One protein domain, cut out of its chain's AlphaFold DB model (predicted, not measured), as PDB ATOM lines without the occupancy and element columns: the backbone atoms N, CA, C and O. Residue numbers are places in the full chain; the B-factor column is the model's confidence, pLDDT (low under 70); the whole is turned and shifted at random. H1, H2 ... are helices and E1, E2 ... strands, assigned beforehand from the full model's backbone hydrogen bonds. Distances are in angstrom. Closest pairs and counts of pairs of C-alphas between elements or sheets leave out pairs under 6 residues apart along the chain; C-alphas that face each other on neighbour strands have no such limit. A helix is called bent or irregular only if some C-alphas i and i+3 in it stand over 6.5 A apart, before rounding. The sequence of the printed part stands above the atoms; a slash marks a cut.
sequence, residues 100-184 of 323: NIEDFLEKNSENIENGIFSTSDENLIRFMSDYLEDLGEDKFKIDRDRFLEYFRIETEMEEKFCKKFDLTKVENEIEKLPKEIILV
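This is residues 100 to 184 of the 323 residues of an uncharacterized protein of marine sediment metagenome (UniProt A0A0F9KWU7). A small, strongly twisted sheet of four strands forms one end of this domain, and a helical hairpin, H3 and H4, reaches away from it and makes the long axis. Two short helices, H1 and H2, only graze the sheet; H1 is by the edge strand E1. The printed part has 85 residues, with four named helices and four named strands in the order H1 E1 H2 E2 E3 H3 H4 E4; the sheet is mixed, in the order E1 E4 E3 E2, and the class is mixed, helices and strands. The whole is compact, with a radius of gyration of the C-alphas of 12.9 A, yet elongated in outline, spanning 41 by 26 by 21 A.

Start with the sheet: E1 is residues 116 to 119, E4 is 180 to 184 and 13.0 A long, E3 is 139 to 143 and 13.7 A long, and E2 is 133 to 136. Find C-alpha 144 at (48.744, -8.219, 35.934); from there H3 runs 25.7 A through residues 144 to 161, to C-alpha 161 at (44.579, 3.836, 58.265). H3 is irregular, with C-alphas 154 and 157 7.6 A apart, and has a kink of 51 degrees near residue 154. H4, residues 167 to 175, is 12.2 A long. H1 is residues 101 to 107, beginning at C-alpha 101 at (43.270, 3.540, 39.131), and H2 is residues 122 to 128.

In the sheet, E1 and E4 are parallel, with N 117 and O 182 2.7 A apart, within hydrogen-bond range. E4 and E3 are antiparallel, with N 183 and O 140 at 2.7 A. E3 and E2 are an antiparallel hairpin, with N 133 and O 141 at 2.8 A. E1, H2 and E2 make a split strand-helix-strand unit, two strands running the same way with E4 and E3 between them, and its crossover is right-handed. H3 grazes the sheet with residues 144 to 149. H3 and H4 touch, closest at the C-alphas of Glu 159 and Leu 167, 6.8 A apart, at a shallow tilt of 16 degrees, opposite ways. H4 is not on the sheet. H1 and H4 only just touch, with 3 pairs of C-alphas within 8 A, the closest those of Ile 101 and Val 170 at 7.5 A. H2 is close to H3 but not clearly touching, the C-alphas of Met 128 and Tyr 150 being 7.3 A apart. Every O i to N i+4 pair is within range in H1, H2 and H4, and 12 of 14 in H3.

Look to Glu 137 and Lys 163 for the two C-alphas farthest apart, 41.4 A. The printed part has no cut, and no link is long. Mean pLDDT of the printed part is 78.7; it is under 70 at residues 100 to 101, 113 and 119 to 127.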
ATOM      1  N   ASN A 100      44.656   8.256  39.951       65.44
ATOM      2  CA  ASN A 100      44.129   7.041  40.577       65.44
ATOM      3  C   ASN A 100      43.884   5.919  39.537       65.44
ATOM      4  O   ASN A 100      43.967   6.161  38.334       65.44
ATOM      5  N   ILE A 101      43.555   4.704  39.999       69.62
ATOM      6  CA  ILE A 101      43.270   3.540  39.131       69.62
ATOM      7  C   ILE A 101      41.987   3.686  38.287       69.62
ATOM      8  O   ILE A 101      41.959   3.191  37.167       69.62
ATOM      9  N   GLU A 102      40.938   4.365  38.777       72.44
ATOM     10  CA  GLU A 102      39.719   4.633  37.989       72.44
ATOM     11  C   GLU A 102      40.071   5.532  36.788       72.44
ATOM     12  O   GLU A 102      39.722   5.190  35.662       72.44
ATOM     13  N   ASP A 103      40.847   6.603  37.001       72.31
ATOM     14  CA  ASP A 103      41.328   7.496  35.935       72.31
ATOM     15  C   ASP A 103      42.226   6.746  34.932       72.31
ATOM     16  O   ASP A 103      42.135   6.971  33.725       72.31
ATOM     17  N   PHE A 104      43.097   5.850  35.419       76.50
ATOM     18  CA  PHE A 104      43.949   5.009  34.566       76.50
ATOM     19  C   PHE A 104      43.120   4.104  33.651       76.50
ATOM     20  O   PHE A 104      43.407   4.004  32.458       76.50
ATOM     21  N   LEU A 105      42.085   3.465  34.199       76.38
ATOM     22  CA  LEU A 105      41.191   2.591  33.444       76.38
ATOM     23  C   LEU A 105      40.300   3.364  32.476       76.38
ATOM     24  O   LEU A 105      40.086   2.901  31.361       76.38
ATOM     25  N   GLU A 106      39.795   4.531  32.876       75.88
ATOM     26  CA  GLU A 106      38.963   5.383  32.022       75.88
ATOM     27  C   GLU A 106      39.734   5.816  30.772       75.88
ATOM     28  O   GLU A 106      39.274   5.586  29.651       75.88
ATOM     29  N   LYS A 107      40.949   6.345  30.957       73.38
ATOM     30  CA  LYS A 107      41.805   6.814  29.856       73.38
ATOM     31  C   LYS A 107      42.274   5.708  28.921       73.38
ATOM     32  O   LYS A 107      42.577   5.979  27.768       73.38
ATOM     33  N   ASN A 108      42.338   4.476  29.412       74.00
ATOM     34  CA  ASN A 108      42.770   3.328  28.622       74.00
ATOM     35  C   ASN A 108      41.621   2.389  28.250       74.00
ATOM     36  O   ASN A 108      41.876   1.279  27.791       74.00
ATOM     37  N   SER A 109      40.369   2.813  28.438       77.94
ATOM     38  CA  SER A 109      39.188   1.959  28.280       77.94
ATOM     39  C   SER A 109      39.091   1.303  26.899       77.94
ATOM     40  O   SER A 109      38.746   0.125  26.809       77.94
ATOM     41  N   GLU A 110      39.478   2.019  25.843       73.69
ATOM     42  CA  GLU A 110      39.498   1.517  24.461       73.69
ATOM     43  C   GLU A 110      40.618   0.499  24.195       73.69
ATOM     44  O   GLU A 110      40.529  -0.299  23.265       73.69
ATOM     45  N   ASN A 111      41.647   0.474  25.044       73.75
ATOM     46  CA  ASN A 111      42.819  -0.375  24.865       73.75
ATOM     47  C   ASN A 111      42.886  -1.561  25.840       73.75
ATOM     48  O   ASN A 111      43.817  -2.369  25.755       73.75
ATOM     49  N   ILE A 112      41.891  -1.712  26.726       72.31
ATOM     50  CA  ILE A 112      41.835  -2.806  27.710       72.31
ATOM     51  C   ILE A 112      41.927  -4.173  27.026       72.31
ATOM     52  O   ILE A 112      42.638  -5.049  27.507       72.31
ATOM     53  N   GLU A 113      41.247  -4.362  25.892       69.56
ATOM     54  CA  GLU A 113      41.242  -5.649  25.185       69.56
ATOM     55  C   GLU A 113      42.599  -5.988  24.550       69.56
ATOM     56  O   GLU A 113      42.986  -7.157  24.511       69.56
ATOM     57  N   ASN A 114      43.338  -4.975  24.090       73.19
ATOM     58  CA  ASN A 114      44.610  -5.151  23.387       73.19
ATOM     59  C   ASN A 114      45.820  -5.162  24.327       73.19
ATOM     60  O   ASN A 114      46.924  -5.493  23.895       73.19
ATOM     61  N   GLY A 115      45.633  -4.808  25.600       75.69
ATOM     62  CA  GLY A 115      46.709  -4.822  26.583       75.69
ATOM     63  C   GLY A 115      47.684  -3.660  26.483       75.69
ATOM     64  O   GLY A 115      48.705  -3.720  27.148       75.69
ATOM     65  N   ILE A 116      47.407  -2.622  25.692       79.19
ATOM     66  CA  ILE A 116      48.334  -1.502  25.464       79.19
ATOM     67  C   ILE A 116      47.824  -0.272  26.209       79.19
ATOM     68  O   ILE A 116      46.814   0.305  25.843       79.19
ATOM     69  N   PHE A 117      48.507   0.144  27.261       75.25
ATOM     70  CA  PHE A 117      48.059   1.209  28.146       75.25
ATOM     71  C   PHE A 117      49.033   2.376  28.087       75.25
ATOM     72  O   PHE A 117      50.233   2.209  28.279       75.25
ATOM     73  N   SER A 118      48.513   3.577  27.874       72.62
ATOM     74  CA  SER A 118      49.293   4.793  28.046       72.62
ATOM     75  C   SER A 118      49.508   5.104  29.525       72.62
ATOM     76  O   SER A 118      48.614   4.928  30.361       72.62
ATOM     77  N   THR A 119      50.706   5.583  29.847       67.50
ATOM     78  CA  THR A 119      51.046   6.147  31.152       67.50
ATOM     79  C   THR A 119      51.742   7.488  30.959       67.50
ATOM     80  O   THR A 119      52.682   7.611  30.177       67.50
ATOM     81  N   SER A 120      51.270   8.515  31.669       59.22
ATOM     82  CA  SER A 120      51.892   9.850  31.669       59.22
ATOM     83  C   SER A 120      52.951  10.023  32.757       59.22
ATOM     84  O   SER A 120      53.538  11.091  32.881       59.22
ATOM     85  N   ASP A 121      53.158   9.008  33.595       61.22
ATOM     86  CA  ASP A 121      53.999   9.132  34.778       61.22
ATOM     87  C   ASP A 121      55.337   8.419  34.576       61.22
ATOM     88  O   ASP A 121      55.467   7.213  34.804       61.22
ATOM     89  N   GLU A 122      56.362   9.187  34.212       58.03
ATOM     90  CA  GLU A 122      57.756   8.731  34.244       58.03
ATOM     91  C   GLU A 122      58.150   8.197  35.633       58.03
ATOM     92  O   GLU A 122      59.009   7.315  35.759       58.03
ATOM     93  N   ASN A 123      57.509   8.678  36.709       52.66
ATOM     94  CA  ASN A 123      57.765   8.146  38.040       52.66
ATOM     95  C   ASN A 123      57.157   6.762  38.232       52.66
ATOM     96  O   ASN A 123      57.750   5.988  38.978       52.66
ATOM     97  N   LEU A 124      56.048   6.414  37.570       63.06
ATOM     98  CA  LEU A 124      55.501   5.056  37.628       63.06
ATOM     99  C   LEU A 124      56.533   4.061  37.105       63.06
ATOM    100  O   LEU A 124      56.846   3.094  37.791       63.06
ATOM    101  N   ILE A 125      57.120   4.346  35.941       65.56
ATOM    102  CA  ILE A 125      58.176   3.517  35.348       65.56
ATOM    103  C   ILE A 125      59.361   3.406  36.315       65.56
ATOM    104  O   ILE A 125      59.859   2.312  36.577       65.56
ATOM    105  N   ARG A 126      59.766   4.522  36.936       60.34
ATOM    106  CA  ARG A 126      60.848   4.521  37.932       60.34
ATOM    107  C   ARG A 126      60.518   3.671  39.166       60.34
ATOM    108  O   ARG A 126      61.378   2.923  39.631       60.34
ATOM    109  N   PHE A 127      59.310   3.795  39.715       62.44
ATOM    110  CA  PHE A 127      58.882   3.108  40.939       62.44
ATOM    111  C   PHE A 127      58.545   1.632  40.712       62.44
ATOM    112  O   PHE A 127      58.728   0.823  41.618       62.44
ATOM    113  N   MET A 128      58.113   1.276  39.504       70.62
ATOM    114  CA  MET A 128      57.767  -0.089  39.116       70.62
ATOM    115  C   MET A 128      58.902  -0.814  38.392       70.62
ATOM    116  O   MET A 128      58.697  -1.941  37.961       70.62
ATOM    117  N   SER A 129      60.085  -0.209  38.261       71.38
ATOM    118  CA  SER A 129      61.197  -0.744  37.459       71.38
ATOM    119  C   SER A 129      61.531  -2.218  37.744       71.38
ATOM    120  O   SER A 129      61.761  -2.971  36.805       71.38
ATOM    121  N   ASP A 130      61.452  -2.669  38.999       74.94
ATOM    122  CA  ASP A 130      61.685  -4.076  39.380       74.94
ATOM    123  C   ASP A 130      60.567  -5.048  38.930       74.94
ATOM    124  O   ASP A 130      60.754  -6.272  38.853       74.94
ATOM    125  N   TYR A 131      59.380  -4.515  38.646       78.19
ATOM    126  CA  TYR A 131      58.190  -5.243  38.201       78.19
ATOM    127  C   TYR A 131      58.021  -5.228  36.680       78.19
ATOM    128  O   TYR A 131      57.272  -6.056  36.151       78.19
ATOM    129  N   LEU A 132      58.728  -4.327  35.997       81.88
ATOM    130  CA  LEU A 132      58.637  -4.100  34.563       81.88
ATOM    131  C   LEU A 132      59.680  -4.917  33.791       81.88
ATOM    132  O   LEU A 132      60.825  -5.074  34.205       81.88
ATOM    133  N   GLU A 133      59.268  -5.427  32.638       85.31
ATOM    134  CA  GLU A 133      60.139  -5.954  31.593       85.31
ATOM    135  C   GLU A 133      60.313  -4.865  30.528       85.31
ATOM    136  O   GLU A 133      59.336  -4.417  29.931       85.31
ATOM    137  N   ASP A 134      61.546  -4.408  30.317       83.75
ATOM    138  CA  ASP A 134      61.875  -3.419  29.287       83.75
ATOM    139  C   ASP A 134      61.793  -4.060  27.893       83.75
ATOM    140  O   ASP A 134      62.465  -5.062  27.619       83.75
ATOM    141  N   LEU A 135      60.955  -3.493  27.022       80.94
ATOM    142  CA  LEU A 135      60.783  -3.928  25.635       80.94
ATOM    143  C   LEU A 135      61.523  -3.024  24.628       80.94
ATOM    144  O   LEU A 135      61.524  -3.337  23.434       80.94
ATOM    145  N   GLY A 136      62.172  -1.945  25.080       74.19
ATOM    146  CA  GLY A 136      62.772  -0.900  24.247       74.19
ATOM    147  C   GLY A 136      61.765   0.153  23.764       74.19
ATOM    148  O   GLY A 136      60.560  -0.012  23.919       74.19
ATOM    149  N   GLU A 137      62.264   1.247  23.170       72.38
ATOM    150  CA  GLU A 137      61.439   2.372  22.667       72.38
ATOM    151  C   GLU A 137      60.463   2.936  23.722       72.38
ATOM    152  O   GLU A 137      59.313   3.228  23.411       72.38
ATOM    153  N   ASP A 138      60.903   3.019  24.984       72.44
ATOM    154  CA  ASP A 138      60.098   3.477  26.128       72.44
ATOM    155  C   ASP A 138      58.834   2.635  26.404       72.44
ATOM    156  O   ASP A 138      57.899   3.078  27.076       72.44
ATOM    157  N   LYS A 139      58.816   1.381  25.929       79.38
ATOM    158  CA  LYS A 139      57.740   0.409  26.160       79.38
ATOM    159  C   LYS A 139      58.123  -0.547  27.276       79.38
ATOM    160  O   LYS A 139      59.196  -1.150  27.269       79.38
ATOM    161  N   PHE A 140      57.193  -0.764  28.195       84.25
ATOM    162  CA  PHE A 140      57.391  -1.663  29.327       84.25
ATOM    163  C   PHE A 140      56.279  -2.690  29.390       84.25
ATOM    164  O   PHE A 140      55.117  -2.370  29.177       84.25
ATOM    165  N   LYS A 141      56.609  -3.926  29.730       86.75
ATOM    166  CA  LYS A 141      55.632  -4.981  29.968       86.75
ATOM    167  C   LYS A 141      55.519  -5.273  31.454       86.75
ATOM    168  O   LYS A 141      56.518  -5.376  32.159       86.75
ATOM    169  N   ILE A 142      54.296  -5.464  31.924       88.00
ATOM    170  CA  ILE A 142      54.015  -5.988  33.254       88.00
ATOM    171  C   ILE A 142      52.927  -7.052  33.198       88.00
ATOM    172  O   ILE A 142      51.941  -6.940  32.471       88.00
ATOM    173  N   ASP A 143      53.125  -8.113  33.971       90.62
ATOM    174  CA  ASP A 143      52.082  -9.097  34.231       90.62
ATOM    175  C   ASP A 143      51.110  -8.545  35.283       90.62
ATOM    176  O   ASP A 143      51.528  -7.979  36.297       90.62
ATOM    177  N   ARG A 144      49.808  -8.716  35.054       90.12
ATOM    178  CA  ARG A 144      48.744  -8.219  35.934       90.12
ATOM    179  C   ARG A 144      48.928  -8.640  37.391       90.12
ATOM    180  O   ARG A 144      48.640  -7.848  38.285       90.12
ATOM    181  N   ASP A 145      49.414  -9.851  37.651       89.75
ATOM    182  CA  ASP A 145      49.598 -10.337  39.018       89.75
ATOM    183  C   ASP A 145      50.754  -9.580  39.705       89.75
ATOM    184  O   ASP A 145      50.652  -9.234  40.883       89.75
ATOM    185  N   ARG A 146      51.810  -9.218  38.958       87.56
ATOM    186  CA  ARG A 146      52.893  -8.337  39.447       87.56
ATOM    187  C   ARG A 146      52.423  -6.894  39.634       87.56
ATOM    188  O   ARG A 146      52.845  -6.224  40.573       87.56
ATOM    189  N   PHE A 147      51.533  -6.415  38.768       85.06
ATOM    190  CA  PHE A 147      50.910  -5.098  38.912       85.06
ATOM    191  C   PHE A 147      50.053  -5.019  40.184       85.06
ATOM    192  O   PHE A 147      50.129  -4.044  40.933       85.06
ATOM    193  N   LEU A 148      49.298  -6.081  40.480       86.31
ATOM    194  CA  LEU A 148      48.521  -6.218  41.710       86.31
ATOM    195  C   LEU A 148      49.417  -6.274  42.958       86.31
ATOM    196  O   LEU A 148      49.098  -5.659  43.975       86.31
ATOM    197  N   GLU A 149      50.541  -6.990  42.887       86.38
ATOM    198  CA  GLU A 149      51.538  -7.044  43.964       86.38
ATOM    199  C   GLU A 149      52.099  -5.653  44.283       86.38
ATOM    200  O   GLU A 149      52.055  -5.226  45.439       86.38
ATOM    201  N   TYR A 150      52.544  -4.917  43.260       82.12
ATOM    202  CA  TYR A 150      52.993  -3.532  43.413       82.12
ATOM    203  C   TYR A 150      51.907  -2.658  44.053       82.12
ATOM    204  O   TYR A 150      52.171  -1.922  45.005       82.12
ATOM    205  N   PHE A 151      50.664  -2.781  43.582       81.19
ATOM    206  CA  PHE A 151      49.552  -2.002  44.114       81.19
ATOM    207  C   PHE A 151      49.304  -2.280  45.605       81.19
ATOM    208  O   PHE A 151      49.130  -1.349  46.389       81.19
ATOM    209  N   ARG A 152      49.339  -3.544  46.041       83.88
ATOM    210  CA  ARG A 152      49.185  -3.896  47.467       83.88
ATOM    211  C   ARG A 152      50.247  -3.239  48.346       83.88
ATOM    212  O   ARG A 152      49.919  -2.748  49.421       83.88
ATOM    213  N   ILE A 153      51.490  -3.176  47.874       79.19
ATOM    214  CA  ILE A 153      52.579  -2.495  48.588       79.19
ATOM    215  C   ILE A 153      52.302  -0.991  48.670       79.19
ATOM    216  O   ILE A 153      52.388  -0.393  49.742       79.19
ATOM    217  N   GLU A 154      51.913  -0.372  47.557       76.62
ATOM    218  CA  GLU A 154      51.654   1.068  47.510       76.62
ATOM    219  C   GLU A 154      50.443   1.504  48.347       76.62
ATOM    220  O   GLU A 154      50.388   2.660  48.769       76.62
ATOM    221  N   THR A 155      49.507   0.588  48.615       80.00
ATOM    222  CA  THR A 155      48.222   0.855  49.290       80.00
ATOM    223  C   THR A 155      48.152   0.399  50.741       80.00
ATOM    224  O   THR A 155      47.136   0.616  51.406       80.00
ATOM    225  N   GLU A 156      49.229  -0.193  51.260       80.19
ATOM    226  CA  GLU A 156      49.290  -0.733  52.621       80.19
ATOM    227  C   GLU A 156      48.882   0.315  53.677       80.19
ATOM    228  O   GLU A 156      48.219   0.013  54.675       80.19
ATOM    229  N   MET A 157      49.242   1.582  53.455       79.81
ATOM    230  CA  MET A 157      48.920   2.675  54.374       79.81
ATOM    231  C   MET A 157      47.430   3.012  54.369       79.81
ATOM    232  O   MET A 157      46.823   3.204  55.428       79.81
ATOM    233  N   GLU A 158      46.820   3.089  53.196       85.56
ATOM    234  CA  GLU A 158      45.394   3.315  53.040       85.56
ATOM    235  C   GLU A 158      44.584   2.165  53.628       85.56
ATOM    236  O   GLU A 158      43.620   2.432  54.347       85.56
ATOM    237  N   GLU A 159      45.005   0.917  53.421       84.00
ATOM    238  CA  GLU A 159      44.375  -0.255  54.032       84.00
ATOM    239  C   GLU A 159      44.407  -0.180  55.565       84.00
ATOM    240  O   GLU A 159      43.379  -0.354  56.227       84.00
ATOM    241  N   LYS A 160      45.562   0.157  56.148       81.56
ATOM    242  CA  LYS A 160      45.718   0.232  57.610       81.56
ATOM    243  C   LYS A 160      44.974   1.409  58.242       81.56
ATOM    244  O   LYS A 160      44.425   1.270  59.339       81.56
ATOM    245  N   PHE A 161      44.978   2.582  57.605       81.75
ATOM    246  CA  PHE A 161      44.579   3.836  58.265       81.75
ATOM    247  C   PHE A 161      43.325   4.501  57.681       81.75
ATOM    248  O   PHE A 161      42.627   5.235  58.397       81.75
ATOM    249  N   CYS A 162      42.965   4.228  56.426       83.75
ATOM    250  CA  CYS A 162      41.783   4.805  55.797       83.75
ATOM    251  C   CYS A 162      40.583   3.855  55.889       83.75
ATOM    252  O   CYS A 162      40.342   3.029  55.024       83.75
ATOM    253  N   LYS A 163      39.707   4.073  56.878       83.25
ATOM    254  CA  LYS A 163      38.465   3.282  57.057       83.25
ATOM    255  C   LYS A 163      37.527   3.205  55.840       83.25
ATOM    256  O   LYS A 163      36.595   2.412  55.864       83.25
ATOM    257  N   LYS A 164      37.665   4.114  54.872       85.56
ATOM    258  CA  LYS A 164      36.822   4.134  53.668       85.56
ATOM    259  C   LYS A 164      37.477   3.391  52.505       85.56
ATOM    260  O   LYS A 164      36.766   3.082  51.561       85.56
ATOM    261  N   PHE A 165      38.791   3.179  52.555       86.88
ATOM    262  CA  PHE A 165      39.515   2.479  51.507       86.88
ATOM    263  C   PHE A 165      39.015   1.038  51.415       86.88
ATOM    264  O   PHE A 165      38.822   0.376  52.434       86.88
ATOM    265  N   ASP A 166      38.759   0.597  50.192       87.50
ATOM    266  CA  ASP A 166      38.240  -0.726  49.878       87.50
ATOM    267  C   ASP A 166      39.206  -1.389  48.903       87.50
ATOM    268  O   ASP A 166      39.128  -1.180  47.689       87.50
ATOM    269  N   LEU A 167      40.142  -2.162  49.461       85.88
ATOM    270  CA  LEU A 167      41.136  -2.890  48.682       85.88
ATOM    271  C   LEU A 167      40.448  -3.806  47.663       85.88
ATOM    272  O   LEU A 167      40.772  -3.740  46.484       85.88
ATOM    273  N   THR A 168      39.421  -4.550  48.088       87.75
ATOM    274  CA  THR A 168      38.639  -5.454  47.226       87.75
ATOM    275  C   THR A 168      38.120  -4.748  45.982       87.75
ATOM    276  O   THR A 168      38.170  -5.293  44.881       87.75
ATOM    277  N   LYS A 169      37.611  -3.520  46.135       84.88
ATOM    278  CA  LYS A 169      37.117  -2.746  44.997       84.88
ATOM    279  C   LYS A 169      38.233  -2.468  43.994       84.88
ATOM    280  O   LYS A 169      37.989  -2.593  42.801       84.88
ATOM    281  N   VAL A 170      39.429  -2.116  44.455       81.12
ATOM    282  CA  VAL A 170      40.547  -1.864  43.543       81.12
ATOM    283  C   VAL A 170      41.063  -3.149  42.905       81.12
ATOM    284  O   VAL A 170      41.303  -3.169  41.701       81.12
ATOM    285  N   GLU A 171      41.188  -4.228  43.676       86.88
ATOM    286  CA  GLU A 171      41.598  -5.528  43.140       86.88
ATOM    287  C   GLU A 171      40.648  -5.974  42.021       86.88
ATOM    288  O   GLU A 171      41.110  -6.337  40.944       86.88
ATOM    289  N   ASN A 172      39.332  -5.810  42.204       87.88
ATOM    290  CA  ASN A 172      38.333  -6.093  41.167       87.88
ATOM    291  C   ASN A 172      38.503  -5.236  39.899       87.88
ATOM    292  O   ASN A 172      38.165  -5.689  38.809       87.88
ATOM    293  N   GLU A 173      38.962  -3.989  40.020       83.31
ATOM    294  CA  GLU A 173      39.241  -3.126  38.866       83.31
ATOM    295  C   GLU A 173      40.509  -3.581  38.123       83.31
ATOM    296  O   GLU A 173      40.510  -3.647  36.895       83.31
ATOM    297  N   ILE A 174      41.553  -3.985  38.853       84.56
ATOM    298  CA  ILE A 174      42.791  -4.540  38.282       84.56
ATOM    299  C   ILE A 174      42.542  -5.909  37.637       84.56
ATOM    300  O   ILE A 174      43.107  -6.209  36.590       84.56
ATOM    301  N   GLU A 175      41.668  -6.740  38.203       88.06
ATOM    302  CA  GLU A 175      41.334  -8.059  37.651       88.06
ATOM    303  C   GLU A 175      40.703  -7.996  36.252       88.06
ATOM    304  O   GLU A 175      40.832  -8.959  35.489       88.06
ATOM    305  N   LYS A 176      40.073  -6.867  35.893       86.19
ATOM    306  CA  LYS A 176      39.524  -6.621  34.547       86.19
ATOM    307  C   LYS A 176      40.607  -6.420  33.490       86.19
ATOM    308  O   LYS A 176      40.307  -6.522  32.303       86.19
ATOM    309  N   LEU A 177      41.837  -6.117  33.904       86.44
ATOM    310  CA  LEU A 177      42.959  -5.934  32.995       86.44
ATOM    311  C   LEU A 177      43.360  -7.271  32.349       86.44
ATOM    312  O   LEU A 177      43.210  -8.337  32.963       86.44
ATOM    313  N   PRO A 178      43.900  -7.234  31.120       86.38
ATOM    314  CA  PRO A 178      44.479  -8.413  30.501       86.38
ATOM    315  C   PRO A 178      45.679  -8.900  31.309       86.38
ATOM    316  O   PRO A 178      46.289  -8.162  32.079       86.38
ATOM    317  N   LYS A 179      46.022 -10.177  31.126       89.62
ATOM    318  CA  LYS A 179      47.130 -10.801  31.858       89.62
ATOM    319  C   LYS A 179      48.461 -10.090  31.608       89.62
ATOM    320  O   LYS A 179      49.253  -9.944  32.530       89.62
ATOM    321  N   GLU A 180      48.691  -9.666  30.372       89.50
ATOM    322  CA  GLU A 180      49.872  -8.906  29.985       89.50
ATOM    323  C   GLU A 180      49.455  -7.474  29.656       89.50
ATOM    324  O   GLU A 180      48.526  -7.259  28.878       89.50
ATOM    325  N   ILE A 181      50.146  -6.519  30.269       87.56
ATOM    326  CA  ILE A 181      49.933  -5.083  30.118       87.56
ATOM    327  C   ILE A 181      51.221  -4.507  29.533       87.56
ATOM    328  O   ILE A 181      52.298  -4.683  30.099       87.56
ATOM    329  N   ILE A 182      51.115  -3.827  28.403       84.62
ATOM    330  CA  ILE A 182      52.184  -3.079  27.753       84.62
ATOM    331  C   ILE A 182      51.938  -1.607  28.058       84.62
ATOM    332  O   ILE A 182      50.970  -1.031  27.581       84.62
ATOM    333  N   LEU A 183      52.796  -1.011  28.873       80.88
ATOM    334  CA  LEU A 183      52.810   0.411  29.164       80.88
ATOM    335  C   LEU A 183      53.589   1.149  28.073       80.88
ATOM    336  O   LEU A 183      54.726   0.781  27.773       80.88
ATOM    337  N   VAL A 184      52.981   2.192  27.515       76.75
ATOM    338  CA  VAL A 184      53.583   3.095  26.527       76.75
ATOM    339  C   VAL A 184      53.529   4.544  27.029       76.75
ATOM    340  O   VAL A 184      52.622   4.880  27.803       76.75
TER     341      VAL A 184